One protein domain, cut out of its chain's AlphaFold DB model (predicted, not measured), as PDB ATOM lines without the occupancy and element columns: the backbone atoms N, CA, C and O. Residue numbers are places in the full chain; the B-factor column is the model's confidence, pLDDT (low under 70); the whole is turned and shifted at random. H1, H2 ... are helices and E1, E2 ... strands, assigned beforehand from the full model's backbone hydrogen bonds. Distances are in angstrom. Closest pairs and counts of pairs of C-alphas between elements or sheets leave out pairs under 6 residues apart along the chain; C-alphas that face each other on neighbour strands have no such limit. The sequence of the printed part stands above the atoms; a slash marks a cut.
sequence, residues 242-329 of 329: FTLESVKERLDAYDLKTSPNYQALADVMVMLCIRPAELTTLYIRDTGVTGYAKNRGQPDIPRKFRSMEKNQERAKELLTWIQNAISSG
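Overview. This is residues 242 to 329 of the 329 residues of an uncharacterized protein of Diversispora epigaea (UniProt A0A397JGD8). H2 and H4 make the middle of this small domain, with H1 beside H2 at one end and a small three-stranded sheet, E1 to E3, on the other side of H4. H4, the longest helix, packs on the sheet by E1, and the loop of residues 293 to 301 between E2 and E3 reaches the end of the longest axis away from H1. The printed part has 88 residues with four named helices and three named strands, in the order H1 H2 H3 E1 E2 E3 H4; the sheet's order is E1, E2, E3, antiparallel throughout, and the class is mixed, helices and strands. It is compact, with a radius of gyration of the C-alphas of 12.8 A, and spans 40 by 27 by 25 A.

Along the chain. H1 is residues 244 to 253, 14.3 A long, and begins at C-alpha 244 (146.355, 107.602, 85.238). H2 is residues 262 to 272, 15.5 A, and H3 residues 276 to 279, 5.2 A. E1 is residues 283 to 285, 6.6 A; E2 residues 288 to 292, 13.7 A, from C-alpha 288 (127.512, 109.312, 95.921); E3 residues 302 to 304, 6.8 A. H4, residues 312 to 327, is 22.2 A long and ends at C-alpha 327 (133.862, 125.691, 101.765).

Arrangement. H1 touches H2 at a steep tilt of 61 degrees, opposite ways; their closest C-alphas, Val 247 and Asp 267, are 5.8 A apart. H2 and H4 only just touch, with 3 pairs of C-alphas within 8 A, through residues 318 to 322 of H4 alone; the closest C-alphas, Leu 265 and Ile 322, are 7.3 A apart. H3 only grazes the sheet with residues 277 to 279. E1, E2 and E3 form a meander, each strand the antiparallel neighbour of the one before. In the hairpin E1 and E2, N 283 and O 290 are 2.9 A apart; in the hairpin E2 and E3, N 303 and O 291 are 2.9 A apart, both within hydrogen-bond range. E2 pairs in a staggered way, with E1 over residues 288 to 290 and with E3 over 290 to 292. H4 is on the sheet, and the two make two layers, a helix on one face of a sheet; the closest C-alphas of H4 and E1, Gln 323 and Tyr 283, are 6.9 A apart. H1 is apart from E1, E2 and E3. In H1, H2 and H4 every O i to N i+4 pair is within hydrogen-bond range; H3 is too short for such a pair.

Size, cuts and confidence. The C-alphas of Ala 253 and Gly 297, the two farthest apart, are 40.6 A apart. The printed part has no cut and no long link, and Gly 329 is the chain's last residue. Mean pLDDT of the printed part is 79.1; residues 285 to 301 and 328 to 329 are under 70.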
ATOM      1  N   PHE A 242     150.341 113.517  84.159       81.25
ATOM      2  CA  PHE A 242     148.882 113.336  84.075       81.25
ATOM      3  C   PHE A 242     148.457 111.934  83.610       81.25
ATOM      4  O   PHE A 242     147.277 111.717  83.329       81.25
ATOM      5  N   THR A 243     149.386 110.977  83.545       85.44
ATOM      6  CA  THR A 243     149.027 109.566  83.353       85.44
ATOM      7  C   THR A 243     148.162 109.076  84.511       85.44
ATOM      8  O   THR A 243     148.249 109.573  85.639       85.44
ATOM      9  N   LEU A 244     147.293 108.105  84.236       85.12
ATOM     10  CA  LEU A 244     146.355 107.602  85.238       85.12
ATOM     11  C   LEU A 244     147.091 106.940  86.404       85.12
ATOM     12  O   LEU A 244     146.663 107.059  87.549       85.12
ATOM     13  N   GLU A 245     148.207 106.282  86.109       87.31
ATOM     14  CA  GLU A 245     149.108 105.658  87.067       87.31
ATOM     15  C   GLU A 245     149.710 106.709  88.003       87.31
ATOM     16  O   GLU A 245     149.541 106.608  89.218       87.31
ATOM     17  N   SER A 246     150.315 107.769  87.456       89.44
ATOM     18  CA  SER A 246     150.915 108.833  88.269       89.44
ATOM     19  C   SER A 246     149.886 109.604  89.093       89.44
ATOM     20  O   SER A 246     150.145 109.937  90.249       89.44
ATOM     21  N   VAL A 247     148.708 109.892  88.529       90.25
ATOM     22  CA  VAL A 247     147.615 110.547  89.268       90.25
ATOM     23  C   VAL A 247     147.160 109.663  90.427       90.25
ATOM     24  O   VAL A 247     146.973 110.153  91.539       90.25
ATOM     25  N   LYS A 248     147.026 108.355  90.195       88.94
ATOM     26  CA  LYS A 248     146.618 107.406  91.229       88.94
ATOM     27  C   LYS A 248     147.636 107.310  92.365       88.94
ATOM     28  O   LYS A 248     147.245 107.421  93.521       88.94
ATOM     29  N   GLU A 249     148.922 107.175  92.048       91.19
ATOM     30  CA  GLU A 249     149.985 107.130  93.060       91.19
ATOM     31  C   GLU A 249     149.968 108.371  93.965       91.19
ATOM     32  O   GLU A 249     150.114 108.258  95.183       91.19
ATOM     33  N   ARG A 250     149.722 109.559  93.394       93.31
ATOM     34  CA  ARG A 250     149.599 110.797  94.178       93.31
ATOM     35  C   ARG A 250     148.351 110.824  95.055       93.31
ATOM     36  O   ARG A 250     148.449 111.215  96.216       93.31
ATOM     37  N   LEU A 251     147.203 110.389  94.532       90.44
ATOM     38  CA  LEU A 251     145.956 110.305  95.303       90.44
ATOM     39  C   LEU A 251     146.092 109.371  96.516       90.44
ATOM     40  O   LEU A 251     145.596 109.686  97.603       90.44
ATOM     41  N   ASP A 252     146.808 108.261  96.352       89.62
ATOM     42  CA  ASP A 252     147.102 107.321  97.435       89.62
ATOM     43  C   ASP A 252     148.069 107.923  98.470       89.62
ATOM     44  O   ASP A 252     147.908 107.697  99.670       89.62
ATOM     45  N   ALA A 253     149.022 108.752  98.034       91.19
ATOM     46  CA  ALA A 253     150.032 109.367  98.895       91.19
ATOM     47  C   ALA A 253     149.556 110.604  99.685       91.19
ATOM     48  O   ALA A 253     150.257 111.042 100.601       91.19
ATOM     49  N   TYR A 254     148.406 111.202  99.353       92.25
ATOM     50  CA  TYR A 254     147.966 112.437 100.010       92.25
ATOM     51  C   TYR A 254     147.611 112.264 101.491       92.25
ATOM     52  O   TYR A 254     146.791 111.413 101.860       92.25
ATOM     53  N   ASP A 255     148.161 113.165 102.316       88.81
ATOM     54  CA  ASP A 255     147.746 113.382 103.702       88.81
ATOM     55  C   ASP A 255     146.553 114.346 103.767       88.81
ATOM     56  O   ASP A 255     146.682 115.567 103.619       88.81
ATOM     57  N   LEU A 256     145.386 113.773 104.051       87.44
ATOM     58  CA  LEU A 256     144.098 114.466 104.096       87.44
ATOM     59  C   LEU A 256     143.931 115.384 105.317       87.44
ATOM     60  O   LEU A 256     142.901 116.042 105.457       87.44
ATOM     61  N   LYS A 257     144.924 115.439 106.214       87.19
ATOM     62  CA  LYS A 257     144.945 116.386 107.341       87.19
ATOM     63  C   LYS A 257     145.405 117.783 106.931       87.19
ATOM     64  O   LYS A 257     145.124 118.749 107.635       87.19
ATOM     65  N   THR A 258     146.130 117.892 105.821       87.94
ATOM     66  CA  THR A 258     146.677 119.160 105.314       87.94
ATOM     67  C   THR A 258     145.728 119.796 104.306       87.94
ATOM     68  O   THR A 258     144.922 119.094 103.721       87.94
ATOM     69  N   SER A 259     145.773 121.110 104.077       86.50
ATOM     70  CA  SER A 259     144.931 121.720 103.032       86.50
ATOM     71  C   SER A 259     145.358 121.240 101.632       86.50
ATOM     72  O   SER A 259     146.562 121.209 101.364       86.50
ATOM     73  N   PRO A 260     144.423 120.922 100.713       88.62
ATOM     74  CA  PRO A 260     144.774 120.545  99.348       88.62
ATOM     75  C   PRO A 260     145.473 121.699  98.631       88.62
ATOM     76  O   PRO A 260     145.064 122.857  98.724       88.62
ATOM     77  N   ASN A 261     146.523 121.366  97.886       88.94
ATOM     78  CA  ASN A 261     147.196 122.290  96.979       88.94
ATOM     79  C   ASN A 261     146.582 122.207  95.565       88.94
ATOM     80  O   ASN A 261     145.732 121.361  95.281       88.94
ATOM     81  N   TYR A 262     147.025 123.073  94.646       88.56
ATOM     82  CA  TYR A 262     146.538 123.062  93.257       88.56
ATOM     83  C   TYR A 262     146.750 121.721  92.544       88.56
ATOM     84  O   TYR A 262     145.952 121.357  91.683       88.56
ATOM     85  N   GLN A 263     147.785 120.972  92.933       89.38
ATOM     86  CA  GLN A 263     148.069 119.652  92.382       89.38
ATOM     87  C   GLN A 263     147.003 118.631  92.795       89.38
ATOM     88  O   GLN A 263     146.425 117.964  91.942       89.38
ATOM     89  N   ALA A 264     146.662 118.592  94.082       89.69
ATOM     90  CA  ALA A 264     145.608 117.734  94.608       89.69
ATOM     91  C   ALA A 264     144.238 118.049  93.992       89.69
ATOM     92  O   ALA A 264     143.474 117.140  93.670       89.69
ATOM     93  N   LEU A 265     143.945 119.335  93.765       88.38
ATOM     94  CA  LEU A 265     142.730 119.755  93.063       88.38
ATOM     95  C   LEU A 265     142.702 119.221  91.624       88.38
ATOM     96  O   LEU A 265     141.686 118.670  91.198       88.38
ATOM     97  N   ALA A 266     143.813 119.336  90.890       88.94
ATOM     98  CA  ALA A 266     143.921 118.812  89.530       88.94
ATOM     99  C   ALA A 266     143.765 117.282  89.488       88.94
ATOM    100  O   ALA A 266     143.031 116.764  88.648       88.94
ATOM    101  N   ASP A 267     144.383 116.563  90.423       90.31
ATOM    102  CA  ASP A 267     144.320 115.101  90.489       90.31
ATOM    103  C   ASP A 267     142.911 114.595  90.816       90.31
ATOM    104  O   ASP A 267     142.434 113.642  90.199       90.31
ATOM    105  N   VAL A 268     142.183 115.286  91.696       86.69
ATOM    106  CA  VAL A 268     140.770 114.980  91.980       86.69
ATOM    107  C   VAL A 268     139.872 115.300  90.783       86.69
ATOM    108  O   VAL A 268     138.933 114.552  90.495       86.69
ATOM    109  N   MET A 269     140.160 116.370  90.037       87.25
ATOM    110  CA  MET A 269     139.441 116.662  88.795       87.25
ATOM    111  C   MET A 269     139.639 115.564  87.746       87.25
ATOM    112  O   MET A 269     138.669 115.174  87.091       87.25
ATOM    113  N   VAL A 270     140.860 115.035  87.615       88.50
ATOM    114  CA  VAL A 270     141.159 113.891  86.739       88.50
ATOM    115  C   VAL A 270     140.438 112.634  87.235       88.50
ATOM    116  O   VAL A 270     139.737 111.995  86.450       88.50
ATOM    117  N   MET A 271     140.503 112.339  88.540       88.31
ATOM    118  CA  MET A 271     139.840 111.189  89.173       88.31
ATOM    119  C   MET A 271     138.329 111.147  88.910       88.31
ATOM    120  O   MET A 271     137.762 110.071  88.719       88.31
ATOM    121  N   LEU A 272     137.664 112.304  88.926       82.56
ATOM    122  CA  LEU A 272     136.221 112.420  88.692       82.56
ATOM    123  C   LEU A 272     135.860 112.686  87.223       82.56
ATOM    124  O   LEU A 272     134.675 112.698  86.877       82.56
ATOM    125  N   CYS A 273     136.863 112.925  86.373       82.69
ATOM    126  CA  CYS A 273     136.708 113.371  84.990       82.69
ATOM    127  C   CYS A 273     135.809 114.619  84.863       82.69
ATOM    128  O   CYS A 273     134.899 114.661  84.027       82.69
ATOM    129  N   ILE A 274     136.045 115.630  85.708       79.81
ATOM    130  CA  ILE A 274     135.253 116.872  85.765       79.81
ATOM    131  C   ILE A 274     136.043 118.094  85.299       79.81
ATOM    132  O   ILE A 274     137.271 118.135  85.355       79.81
ATOM    133  N   ARG A 275     135.326 119.133  84.863       80.25
ATOM    134  CA  ARG A 275     135.922 120.430  84.511       80.25
ATOM    135  C   ARG A 275     136.132 121.295  85.761       80.25
ATOM    136  O   ARG A 275     135.350 121.181  86.705       80.25
ATOM    137  N   PRO A 276     137.076 122.258  85.738       81.44
ATOM    138  CA  PRO A 276     137.289 123.173  86.864       81.44
ATOM    139  C   PRO A 276     136.012 123.905  87.313       81.44
ATOM    140  O   PRO A 276     135.776 124.087  88.501       81.44
ATOM    141  N   ALA A 277     135.144 124.288  86.369       77.12
ATOM    142  CA  ALA A 277     133.882 124.961  86.682       77.12
ATOM    143  C   ALA A 277     132.909 124.081  87.492       77.12
ATOM    144  O   ALA A 277     132.136 124.600  88.291       77.12
ATOM    145  N   GLU A 278     132.956 122.759  87.301       78.19
ATOM    146  CA  GLU A 278     132.101 121.798  88.010       78.19
ATOM    147  C   GLU A 278     132.610 121.550  89.438       78.19
ATOM    148  O   GLU A 278     131.803 121.272  90.323       78.19
ATOM    149  N   LEU A 279     133.914 121.743  89.683       79.19
ATOM    150  CA  LEU A 279     134.542 121.578  90.997       79.19
ATOM    151  C   LEU A 279     133.939 122.520  92.049       79.19
ATOM    152  O   LEU A 279     133.633 122.087  93.151       79.19
ATOM    153  N   THR A 280     133.682 123.781  91.690       76.69
ATOM    154  CA  THR A 280     133.108 124.789  92.610       76.69
ATOM    155  C   THR A 280     131.695 124.465  93.099       76.69
ATOM    156  O   THR A 280     131.241 125.010  94.098       76.69
ATOM    157  N   THR A 281     130.988 123.579  92.398       76.25
ATOM    158  CA  THR A 281     129.609 123.174  92.717       76.25
ATOM    159  C   THR A 281     129.525 121.701  93.119       76.25
ATOM    160  O   THR A 281     128.442 121.111  93.118       76.25
ATOM    161  N   LEU A 282     130.675 121.083  93.398       78.56
ATOM    162  CA  LEU A 282     130.777 119.688  93.790       78.56
ATOM    163  C   LEU A 282     130.217 119.506  95.204       78.56
ATOM    164  O   LEU A 282     130.557 120.251  96.118       78.56
ATOM    165  N   TYR A 283     129.387 118.485  95.389       76.56
ATOM    166  CA  TYR A 283     128.838 118.135  96.691       76.56
ATOM    167  C   TYR A 283     128.669 116.619  96.827       76.56
ATOM    168  O   TYR A 283     128.234 115.918  95.903       76.56
ATOM    169  N   ILE A 284     129.001 116.095  98.002       74.38
ATOM    170  CA  ILE A 284     128.845 114.676  98.322       74.38
ATOM    171  C   ILE A 284     127.491 114.472  99.003       74.38
ATOM    172  O   ILE A 284     127.163 115.166  99.963       74.38
ATOM    173  N   ARG A 285     126.706 113.502  98.529       69.88
ATOM    174  CA  ARG A 285     125.533 112.972  99.245       69.88
ATOM    175  C   ARG A 285     125.771 111.519  99.621       69.88
ATOM    176  O   ARG A 285     126.610 110.847  99.025       69.88
ATOM    177  N   ASP A 286     124.953 110.997 100.529       62.97
ATOM    178  CA  ASP A 286     125.006 109.588 100.948       62.97
ATOM    179  C   ASP A 286     124.884 108.602  99.770       62.97
ATOM    180  O   ASP A 286     125.399 107.489  99.813       62.97
ATOM    181  N   THR A 287     124.261 109.028  98.665       60.69
ATOM    182  CA  THR A 287     124.092 108.243  97.431       60.69
ATOM    183  C   THR A 287     125.260 108.344  96.428       60.69
ATOM    184  O   THR A 287     125.197 107.732  95.350       60.69
ATOM    185  N   GLY A 288     126.301 109.132  96.731       68.25
ATOM    186  CA  GLY A 288     127.512 109.312  95.921       68.25
ATOM    187  C   GLY A 288     127.888 110.773  95.636       68.25
ATOM    188  O   GLY A 288     127.361 111.708  96.231       68.25
ATOM    189  N   VAL A 289     128.814 110.956  94.693       69.44
ATOM    190  CA  VAL A 289     129.347 112.269  94.294       69.44
ATOM    191  C   VAL A 289     128.459 112.905  93.242       69.44
ATOM    192  O   VAL A 289     128.144 112.281  92.221       69.44
ATOM    193  N   THR A 290     128.103 114.160  93.462       67.44
ATOM    194  CA  THR A 290     127.235 114.920  92.571       67.44
ATOM    195  C   THR A 290     127.787 116.321  92.351       67.44
ATOM    196  O   THR A 290     128.460 116.882  93.207       67.44
ATOM    197  N   GLY A 291     127.516 116.903  91.193       67.62
ATOM    198  CA  GLY A 291     127.799 118.317  90.955       67.62
ATOM    199  C   GLY A 291     126.939 118.872  89.843       67.62
ATOM    200  O   GLY A 291     126.185 118.137  89.194       67.62
ATOM    201  N   TYR A 292     127.024 120.184  89.666       67.75
ATOM    202  CA  TYR A 292     126.162 120.925  88.763       67.75
ATOM    203  C   TYR A 292     126.957 121.403  87.551       67.75
ATOM    204  O   TYR A 292     128.002 122.042  87.659       67.75
ATOM    205  N   ALA A 293     126.457 121.080  86.362       62.38
ATOM    206  CA  ALA A 293     127.020 121.590  85.123       62.38
ATOM    207  C   ALA A 293     126.223 122.825  84.692       62.38
ATOM    208  O   ALA A 293     125.060 122.701  84.309       62.38
ATOM    209  N   LYS A 294     126.856 124.008  84.697       59.88
ATOM    210  CA  LYS A 294     126.241 125.231  84.161       59.88
ATOM    211  C   LYS A 294     126.029 125.091  82.654       59.88
ATOM    212  O   LYS A 294     126.943 125.319  81.858       59.88
ATOM    213  N   ASN A 295     124.812 124.758  82.252       58.19
ATOM    214  CA  ASN A 295     124.378 124.856  80.865       58.19
ATOM    215  C   ASN A 295     123.760 126.245  80.666       58.19
ATOM    216  O   ASN A 295     122.794 126.598  81.339       58.19
ATOM    217  N   ARG A 296     124.311 127.063  79.753       47.41
ATOM    218  CA  ARG A 296     123.752 128.397  79.453       47.41
ATOM    219  C   ARG A 296     122.258 128.274  79.110       47.41
ATOM    220  O   ARG A 296     121.918 127.717  78.069       47.41
ATOM    221  N   GLY A 297     121.400 128.826  79.972       56.50
ATOM    222  CA  GLY A 297     119.946 128.875  79.781       56.50
ATOM    223  C   GLY A 297     119.172 127.624  80.215       56.50
ATOM    224  O   GLY A 297     118.017 127.488  79.824       56.50
ATOM    225  N   GLN A 298     119.773 126.710  80.982       58.47
ATOM    226  CA  GLN A 298     119.063 125.587  81.609       58.47
ATOM    227  C   GLN A 298     119.196 125.643  83.136       58.47
ATOM    228  O   GLN A 298     120.188 126.180  83.628       58.47
ATOM    229  N   PRO A 299     118.219 125.098  83.885       66.56
ATOM    230  CA  PRO A 299     118.358 124.922  85.325       66.56
ATOM    231  C   PRO A 299     119.555 124.018  85.643       66.56
ATOM    232  O   PRO A 299     119.889 123.123  84.864       66.56
ATOM    233  N   ASP A 300     120.184 124.245  86.794       68.81
ATOM    234  CA  ASP A 300     121.301 123.433  87.272       68.81
ATOM    235  C   ASP A 300     120.804 122.016  87.596       68.81
ATOM    236  O   ASP A 300     120.198 121.756  88.637       68.81
ATOM    237  N   ILE A 301     121.037 121.083  86.670       68.31
ATOM    238  CA  ILE A 301     120.659 119.678  86.835       68.31
ATOM    239  C   ILE A 301     121.807 118.952  87.549       68.31
ATOM    240  O   ILE A 301     122.925 118.920  87.019       68.31
ATOM    241  N   PRO A 302     121.561 118.335  88.720       70.81
ATOM    242  CA  PRO A 302     122.576 117.541  89.387       70.81
ATOM    243  C   PRO A 302     122.980 116.325  88.551       70.81
ATOM    244  O   PRO A 302     122.128 115.568  88.078       70.81
ATOM    245  N   ARG A 303     124.287 116.089  88.424       72.19
ATOM    246  CA  ARG A 303     124.849 114.924  87.736       72.19
ATOM    247  C   ARG A 303     125.651 114.068  88.704       72.19
ATOM    248  O   ARG A 303     126.495 114.585  89.426       72.19
ATOM    249  N   LYS A 304     125.419 112.752  88.684       74.19
ATOM    250  CA  LYS A 304     126.246 111.781  89.411       74.19
ATOM    251  C   LYS A 304     127.559 111.552  88.659       74.19
ATOM    252  O   LYS A 304     127.525 111.207  87.474       74.19
ATOM    253  N   PHE A 305     128.691 111.718  89.335       71.88
ATOM    254  CA  PHE A 305     130.010 111.457  88.755       71.88
ATOM    255  C   PHE A 305     130.455 110.018  89.004       71.88
ATOM    256  O   PHE A 305     130.076 109.389  89.996       71.88
ATOM    257  N   ARG A 306     131.256 109.485  88.076       71.25
ATOM    258  CA  ARG A 306     131.947 108.206  88.250       71.25
ATOM    259  C   ARG A 306     133.371 108.513  88.692       71.25
ATOM    260  O   ARG A 306     134.069 109.234  87.994       71.25
ATOM    261  N   SER A 307     133.759 107.980  89.846       76.25
ATOM    262  CA  SER A 307     135.133 108.067  90.333       76.25
ATOM    263  C   SER A 307     135.984 106.966  89.710       76.25
ATOM    264  O   SER A 307     135.509 105.842  89.523       76.25
ATOM    265  N   MET A 308     137.239 107.290  89.416       79.31
ATOM    266  CA  MET A 308     138.283 106.321  89.095       79.31
ATOM    267  C   MET A 308     138.804 105.566  90.324       79.31
ATOM    268  O   MET A 308     139.298 104.445  90.180       79.31
ATOM    269  N   GLU A 309     138.680 106.153  91.517       80.62
ATOM    270  CA  GLU A 309     139.034 105.489  92.771       80.62
ATOM    271  C   GLU A 309     138.032 104.364  93.063       80.62
ATOM    272  O   GLU A 309     136.821 104.595  93.144       80.62
ATOM    273  N   LYS A 310     138.544 103.135  93.191       80.94
ATOM    274  CA  LYS A 310     137.736 101.927  93.401       80.94
ATOM    275  C   LYS A 310     137.411 101.713  94.876       80.94
ATOM    276  O   LYS A 310     136.381 101.111  95.179       80.94
ATOM    277  N   ASN A 311     138.269 102.181  95.782       83.31
ATOM    278  CA  ASN A 311     138.013 102.146  97.210       83.31
ATOM    279  C   ASN A 311     137.026 103.262  97.582       83.31
ATOM    280  O   ASN A 311     137.358 104.446  97.610       83.31
ATOM    281  N   GLN A 312     135.792 102.864  97.883       76.88
ATOM    282  CA  GLN A 312     134.706 103.789  98.183       76.88
ATOM    283  C   GLN A 312     134.961 104.635  99.441       76.88
ATOM    284  O   GLN A 312     134.536 105.790  99.481       76.88
ATOM    285  N   GLU A 313     135.657 104.096 100.445       82.38
ATOM    286  CA  GLU A 313     136.013 104.837 101.660       82.38
ATOM    287  C   GLU A 313     137.060 105.901 101.344       82.38
ATOM    288  O   GLU A 313     136.817 107.082 101.580       82.38
ATOM    289  N   ARG A 314     138.158 105.513 100.684       83.69
ATOM    290  CA  ARG A 314     139.218 106.448 100.274       83.69
ATOM    291  C   ARG A 314     138.685 107.554  99.363       83.69
ATOM    292  O   ARG A 314     139.002 108.725  99.556       83.69
ATOM    293  N   ALA A 315     137.823 107.199  98.407       82.31
ATOM    294  CA  ALA A 315     137.147 108.171  97.556       82.31
ATOM    295  C   ALA A 315     136.319 109.158  98.390       82.31
ATOM    296  O   ALA A 315     136.388 110.363  98.167       82.31
ATOM    297  N   LYS A 316     135.556 108.674  99.378       82.19
ATOM    298  CA  LYS A 316     134.754 109.535 100.259       82.19
ATOM    299  C   LYS A 316     135.631 110.500 101.060       82.19
ATOM    300  O   LYS A 316     135.277 111.674 101.169       82.19
ATOM    301  N   GLU A 317     136.763 110.037 101.583       87.38
ATOM    302  CA  GLU A 317     137.703 110.877 102.329       87.38
ATOM    303  C   GLU A 317     138.312 111.980 101.451       87.38
ATOM    304  O   GLU A 317     138.220 113.155 101.805       87.38
ATOM    305  N   LEU A 318     138.851 111.625 100.275       86.62
ATOM    306  CA  LEU A 318     139.434 112.570  99.308       86.62
ATOM    307  C   LEU A 318     138.440 113.655  98.887       86.62
ATOM    308  O   LEU A 318     138.790 114.824  98.733       86.62
ATOM    309  N   LEU A 319     137.179 113.280  98.710       84.31
ATOM    310  CA  LEU A 319     136.147 114.222  98.303       84.31
ATOM    311  C   LEU A 319     135.732 115.133  99.453       84.31
ATOM    312  O   LEU A 319     135.555 116.331  99.242       84.31
ATOM    313  N   THR A 320     135.578 114.580 100.660       85.31
ATOM    314  CA  THR A 320     135.223 115.362 101.857       85.31
ATOM    315  C   THR A 320     136.310 116.396 102.132       85.31
ATOM    316  O   THR A 320     136.024 117.557 102.414       85.31
ATOM    317  N   TRP A 321     137.562 115.983 101.962       88.44
ATOM    318  CA  TRP A 321     138.738 116.829 102.066       88.44
ATOM    319  C   TRP A 321     138.692 118.038 101.116       88.44
ATOM    320  O   TRP A 321     138.838 119.179 101.553       88.44
ATOM    321  N   ILE A 322     138.396 117.811  99.834       84.88
ATOM    322  CA  ILE A 322     138.283 118.880  98.828       84.88
ATOM    323  C   ILE A 322     137.071 119.777  99.089       84.88
ATOM    324  O   ILE A 322     137.172 120.996  98.970       84.88
ATOM    325  N   GLN A 323     135.932 119.204  99.480       81.12
ATOM    326  CA  GLN A 323     134.726 119.974  99.780       81.12
ATOM    327  C   GLN A 323     134.934 120.918 100.974       81.12
ATOM    328  O   GLN A 323     134.493 122.070 100.931       81.12
ATOM    329  N   ASN A 324     135.642 120.466 102.011       83.31
ATOM    330  CA  ASN A 324     136.007 121.312 103.147       83.31
ATOM    331  C   ASN A 324     136.911 122.470 102.713       83.31
ATOM    332  O   ASN A 324     136.702 123.601 103.147       83.31
ATOM    333  N   ALA A 325     137.869 122.213 101.819       82.50
ATOM    334  CA  ALA A 325     138.744 123.252 101.286       82.50
ATOM    335  C   ALA A 325     137.985 124.289 100.445       82.50
ATOM    336  O   ALA A 325     138.214 125.483 100.607       82.50
ATOM    337  N   ILE A 326     137.037 123.850  99.607       75.75
ATOM    338  CA  ILE A 326     136.168 124.747  98.824       75.75
ATOM    339  C   ILE A 326     135.267 125.578  99.743       75.75
ATOM    340  O   ILE A 326     135.052 126.752  99.477       75.75
ATOM    341  N   SER A 327     134.749 124.990 100.823       71.25
ATOM    342  CA  SER A 327     133.862 125.691 101.765       71.25
ATOM    343  C   SER A 327     134.598 126.697 102.659       71.25
ATOM    344  O   SER A 327     133.953 127.515 103.308       71.25
ATOM    345  N   SER A 328     135.931 126.607 102.731       63.31
ATOM    346  CA  SER A 328     136.780 127.444 103.589       63.31
ATOM    347  C   SER A 328     137.411 128.639 102.860       63.31
ATOM    348  O   SER A 328     138.066 129.448 103.517       63.31
ATOM    349  N   GLY A 329     137.267 128.730 101.532       55.31
ATOM    350  CA  GLY A 329     137.782 129.823 100.694       55.31
ATOM    351  C   GLY A 329     136.667 130.692 100.138       55.31
ATOM    352  O   GLY A 329     136.892 131.918 100.046       55.31
TER     353      GLY A 329